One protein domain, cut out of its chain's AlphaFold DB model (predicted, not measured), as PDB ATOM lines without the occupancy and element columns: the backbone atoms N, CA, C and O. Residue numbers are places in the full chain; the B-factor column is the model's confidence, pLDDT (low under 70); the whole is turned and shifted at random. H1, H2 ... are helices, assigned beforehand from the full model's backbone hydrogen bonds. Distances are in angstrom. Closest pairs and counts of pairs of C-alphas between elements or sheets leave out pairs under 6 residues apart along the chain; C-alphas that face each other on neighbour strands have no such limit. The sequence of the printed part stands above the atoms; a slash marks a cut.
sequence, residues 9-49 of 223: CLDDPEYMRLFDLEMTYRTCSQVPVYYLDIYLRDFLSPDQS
ATOM      1  N   CYS A   9      19.246 103.433 144.248       93.81
ATOM      2  CA  CYS A   9      19.195 103.524 142.788       93.81
ATOM      3  C   CYS A   9      19.436 104.949 142.260       93.81
ATOM      4  O   CYS A   9      19.904 105.102 141.139       93.81
ATOM      5  N   LEU A  10      19.184 105.990 143.062       92.06
ATOM      6  CA  LEU A  10      19.483 107.379 142.695       92.06
ATOM      7  C   LEU A  10      20.994 107.666 142.613       92.06
ATOM      8  O   LEU A  10      21.387 108.700 142.075       92.06
ATOM      9  N   ASP A  11      21.837 106.783 143.155       92.69
ATOM     10  CA  ASP A  11      23.301 106.823 143.021       92.69
ATOM     11  C   ASP A  11      23.835 105.790 142.015       92.69
ATOM     12  O   ASP A  11      25.040 105.750 141.773       92.69
ATOM     13  N   ASP A  12      22.970 104.963 141.419       95.31
ATOM     14  CA  ASP A  12      23.365 103.942 140.451       95.31
ATOM     15  C   ASP A  12      23.438 104.538 139.032       95.31
ATOM     16  O   ASP A  12      22.401 104.893 138.459       95.31
ATOM     17  N   PRO A  13      24.632 104.624 138.410       94.25
ATOM     18  CA  PRO A  13      24.768 105.150 137.059       94.25
ATOM     19  C   PRO A  13      24.034 104.319 136.003       94.25
ATOM     20  O   PRO A  13      23.636 104.876 134.985       94.25
ATOM     21  N   GLU A  14      23.861 103.008 136.191       96.94
ATOM     22  CA  GLU A  14      23.108 102.168 135.251       96.94
ATOM     23  C   GLU A  14      21.627 102.550 135.261       96.94
ATOM     24  O   GLU A  14      21.021 102.734 134.204       96.94
ATOM     25  N   TYR A  15      21.067 102.732 136.458       95.50
ATOM     26  CA  TYR A  15      19.687 103.166 136.646       95.50
ATOM     27  C   TYR A  15      19.471 104.598 136.152       95.50
ATOM     28  O   TYR A  15      18.526 104.866 135.411       95.50
ATOM     29  N   MET A  16      20.370 105.518 136.513       94.50
ATOM     30  CA  MET A  16      20.233 106.933 136.160       94.50
ATOM     31  C   MET A  16      20.388 107.194 134.656       94.50
ATOM     32  O   MET A  16      19.807 108.152 134.156       94.50
ATOM     33  N   ARG A  17      21.068 106.317 133.901       95.50
ATOM     34  CA  ARG A  17      21.138 106.403 132.427       95.50
ATOM     35  C   ARG A  17      19.808 106.148 131.714       95.50
ATOM     36  O   ARG A  17      19.723 106.401 130.516       95.50
ATOM     37  N   LEU A  18      18.786 105.663 132.418       96.44
ATOM     38  CA  LEU A  18      17.433 105.514 131.871       96.44
ATOM     39  C   LEU A  18      16.677 106.849 131.767       96.44
ATOM     40  O   LEU A  18      15.587 106.877 131.198       96.44
ATOM     41  N   PHE A  19      17.224 107.934 132.324       95.25
ATOM     42  CA  PHE A  19      16.593 109.249 132.370       95.25
ATOM     43  C   PHE A  19      17.424 110.283 131.605       95.25
ATOM     44  O   PHE A  19      18.639 110.358 131.769       95.25
ATOM     45  N   ASP A  20      16.755 111.128 130.817       96.12
ATOM     46  CA  ASP A  20      17.408 112.221 130.079       96.12
ATOM     47  C   ASP A  20      17.745 113.429 130.972       96.12
ATOM     48  O   ASP A  20      18.652 114.204 130.667       96.12
ATOM     49  N   LEU A  21      16.992 113.614 132.063       94.75
ATOM     50  CA  LEU A  21      17.125 114.733 132.994       94.75
ATOM     51  C   LEU A  21      16.984 114.256 134.440       94.75
ATOM     52  O   LEU A  21      16.036 113.552 134.788       94.75
ATOM     53  N   GLU A  22      17.886 114.720 135.300       92.19
ATOM     54  CA  GLU A  22      17.790 114.597 136.746       92.19
ATOM     55  C   GLU A  22      17.186 115.888 137.318       92.19
ATOM     56  O   GLU A  22      17.756 116.977 137.198       92.19
ATOM     57  N   MET A  23      16.016 115.756 137.947       92.56
ATOM     58  CA  MET A  23      15.339 116.835 138.667       92.56
ATOM     59  C   MET A  23      15.246 116.467 140.149       92.56
ATOM     60  O   MET A  23      14.385 115.682 140.549       92.56
ATOM     61  N   THR A  24      16.167 116.983 140.961       91.69
ATOM     62  CA  THR A  24      16.324 116.580 142.368       91.69
ATOM     63  C   THR A  24      16.872 117.722 143.231       91.69
ATOM     64  O   THR A  24      17.188 118.796 142.733       91.69
ATOM     65  N   TYR A  25      17.015 117.488 144.536       91.62
ATOM     66  CA  TYR A  25      17.583 118.443 145.495       91.62
ATOM     67  C   TYR A  25      19.101 118.641 145.351       91.62
ATOM     68  O   TYR A  25      19.662 119.561 145.941       91.62
ATOM     69  N   ARG A  26      19.784 117.761 144.611       92.44
ATOM     70  CA  ARG A  26      21.232 117.838 144.392       92.44
ATOM     71  C   ARG A  26      21.576 119.084 143.594       92.44
ATOM     72  O   ARG A  26      21.031 119.305 142.511       92.44
ATOM     73  N   THR A  27      22.557 119.829 144.080       90.75
ATOM     74  CA  THR A  27      23.056 121.054 143.438       90.75
ATOM     75  C   THR A  27      23.647 120.797 142.050       90.75
ATOM     76  O   THR A  27      23.663 121.690 141.211       90.75
ATOM     77  N   CYS A  28      24.109 119.570 141.791       90.50
ATOM     78  CA  CYS A  28      24.682 119.146 140.513       90.50
ATOM     79  C   CYS A  28      23.665 118.598 139.500       90.50
ATOM     80  O   CYS A  28      24.069 118.199 138.409       90.50
ATOM     81  N   SER A  29      22.379 118.521 139.852       92.06
ATOM     82  CA  SER A  29      21.348 118.037 138.929       92.06
ATOM     83  C   SER A  29      21.091 119.044 137.804       92.06
ATOM     84  O   SER A  29      21.323 120.241 137.977       92.06
ATOM     85  N   GLN A  30      20.630 118.585 136.632       94.19
ATOM     86  CA  GLN A  30      20.373 119.502 135.507       94.19
ATOM     87  C   GLN A  30      19.221 120.461 135.813       94.19
ATOM     88  O   GLN A  30      19.209 121.589 135.324       94.19
ATOM     89  N   VAL A  31      18.261 120.014 136.627       92.12
ATOM     90  CA  VAL A  31      17.160 120.840 137.119       92.12
ATOM     91  C   VAL A  31      17.121 120.752 138.649       92.12
ATOM     92  O   VAL A  31      16.379 119.931 139.195       92.12
ATOM     93  N   PRO A  32      17.906 121.581 139.360       90.00
ATOM     94  CA  PRO A  32      17.868 121.622 140.815       90.00
ATOM     95  C   PRO A  32      16.490 122.065 141.302       90.00
ATOM     96  O   PRO A  32      15.970 123.093 140.867       90.00
ATOM     97  N   VAL A  33      15.903 121.284 142.207       89.00
ATOM     98  CA  VAL A  33      14.645 121.612 142.884       89.00
ATOM     99  C   VAL A  33      14.871 121.509 144.379       89.00
ATOM    100  O   VAL A  33      15.033 120.421 144.934       89.00
ATOM    101  N   TYR A  34      14.857 122.649 145.053       89.81
ATOM    102  CA  TYR A  34      15.048 122.718 146.490       89.81
ATOM    103  C   TYR A  34      13.710 122.643 147.212       89.81
ATOM    104  O   TYR A  34      12.672 123.089 146.725       89.81
ATOM    105  N   TYR A  35      13.724 122.143 148.445       88.38
ATOM    106  CA  TYR A  35      12.534 122.199 149.293       88.38
ATOM    107  C   TYR A  35      12.125 123.629 149.643       88.38
ATOM    108  O   TYR A  35      10.976 123.852 149.996       88.38
ATOM    109  N   LEU A  36      13.028 124.601 149.512       84.38
ATOM    110  CA  LEU A  36      12.672 126.010 149.623       84.38
ATOM    111  C   LEU A  36      11.746 126.467 148.485       84.38
ATOM    112  O   LEU A  36      10.904 127.340 148.685       84.38
ATOM    113  N   ASP A  37      11.837 125.841 147.310       79.62
ATOM    114  CA  ASP A  37      11.067 126.238 146.132       79.62
ATOM    115  C   ASP A  37       9.568 126.018 146.325       79.62
ATOM    116  O   ASP A  37       8.767 126.697 145.687       79.62
ATOM    117  N   ILE A  38       9.155 125.115 147.225       74.88
ATOM    118  CA  ILE A  38       7.732 124.943 147.563       74.88
ATOM    119  C   ILE A  38       7.157 126.226 148.166       74.88
ATOM    120  O   ILE A  38       6.003 126.553 147.919       74.88
ATOM    121  N   TYR A  39       7.982 126.966 148.906       71.06
ATOM    122  CA  TYR A  39       7.625 128.264 149.445       71.06
ATOM    123  C   TYR A  39       7.693 129.302 148.319       71.06
ATOM    124  O   TYR A  39       6.733 130.025 148.089       71.06
ATOM    125  N   LEU A  40       8.768 129.333 147.526       68.50
ATOM    126  CA  LEU A  40       8.939 130.331 146.457       68.50
ATOM    127  C   LEU A  40       7.939 130.201 145.291       68.50
ATOM    128  O   LEU A  40       7.661 131.186 144.612       68.50
ATOM    129  N   ARG A  41       7.344 129.028 145.053       64.19
ATOM    130  CA  ARG A  41       6.279 128.866 144.046       64.19
ATOM    131  C   ARG A  41       5.062 129.732 144.352       64.19
ATOM    132  O   ARG A  41       4.501 130.314 143.429       64.19
ATOM    133  N   ASP A  42       4.719 129.898 145.627       56.72
ATOM    134  CA  ASP A  42       3.667 130.828 146.041       56.72
ATOM    135  C   ASP A  42       4.076 132.289 145.774       56.72
ATOM    136  O   ASP A  42       3.223 133.117 145.462       56.72
ATOM    137  N   PHE A  43       5.375 132.608 145.830       52.22
ATOM    138  CA  PHE A  43       5.907 133.941 145.510       52.22
ATOM    139  C   PHE A  43       5.828 134.279 144.012       52.22
ATOM    140  O   PHE A  43       5.569 135.427 143.652       52.22
ATOM    141  N   LEU A  44       6.040 133.288 143.140       55.34
ATOM    142  CA  LEU A  44       5.920 133.435 141.682       55.34
ATOM    143  C   LEU A  44       4.480 133.293 141.181       55.34
ATOM    144  O   LEU A  44       4.199 133.582 140.016       55.34
ATOM    145  N   SER A  45       3.565 132.849 142.042       58.81
ATOM    146  CA  SER A  45       2.146 132.859 141.727       58.81
ATOM    147  C   SER A  45       1.635 134.311 141.666       58.81
ATOM    148  O   SER A  45       2.089 135.158 142.439       58.81
ATOM    149  N   PRO A  46       0.672 134.635 140.780       58.47
ATOM    150  CA  PRO A  46       0.033 135.953 140.772       58.47
ATOM    151  C   PRO A  46      -0.623 136.302 142.120       58.47
ATOM    152  O   PRO A  46      -0.809 137.474 142.436       58.47
ATOM    153  N   ASP A  47      -0.953 135.283 142.919       58.22
ATOM    154  CA  ASP A  47      -1.509 135.402 144.261       58.22
ATOM    155  C   ASP A  47      -0.398 135.372 145.327       58.22
ATOM    156  O   ASP A  47      -0.245 134.430 146.105       58.22
ATOM    157  N   GLN A  48       0.379 136.455 145.394       53.62
ATOM    158  CA  GLN A  48       1.467 136.646 146.371       53.62
ATOM    159  C   GLN A  48       0.988 136.732 147.838       53.62
ATOM    160  O   GLN A  48       1.785 136.970 148.752       53.62
ATOM    161  N   SER A  49      -0.314 136.571 148.093       53.06
ATOM    162  CA  SER A  49      -0.971 136.895 149.361       53.06
ATOM    163  C   SER A  49      -0.604 135.976 150.532       53.06
ATOM    164  O   SER A  49      -0.866 136.334 151.680       53.06
TER     165      SER A  49
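What this domain is: This is residues 9 to 49 of the 223 residues of a protein of Monoraphidium neglectum (UniProt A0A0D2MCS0). With little regular structure, this is an extended rod, a drawn-out chain with H1 near one end, H2 toward the other and a loop, closed by residues 23 to 24 and 31 to 32, in between. The 41 printed residues, spanning 45 by 15 by 14 A with a radius of gyration of the C-alphas of 14.0 A, are all helix by class, though H1 then H2 hold only 12; there is no named strand.

How they stand to each other: Look first at H1, residues 13 to 16, too short for any O i to N i+4 pair. A long link of 20 residues, in which 23 to 24 pair parallel with 31 to 32, leads to H2, residues 37 to 44, apart from H1. In H2, 2 of 4 O i to N i+4 pairs and 4 of 5 O i to N i+3 pairs are within hydrogen-bond range.

Where its parts are: Find C-alpha 13 at (24.768, 105.150, 137.059), where H1 begins; it runs 5.0 A. H2 runs 9.9 A to C-alpha 44 at (5.920, 133.435, 141.682).

The domain as a whole: The C-alphas farthest apart, Glu 14 and Ser 49, are 44.6 A apart. Residues 11 to 19 and 41 to 47 stand free. The printed part has no cut; pLDDT is under 70 at residues 40 to 49.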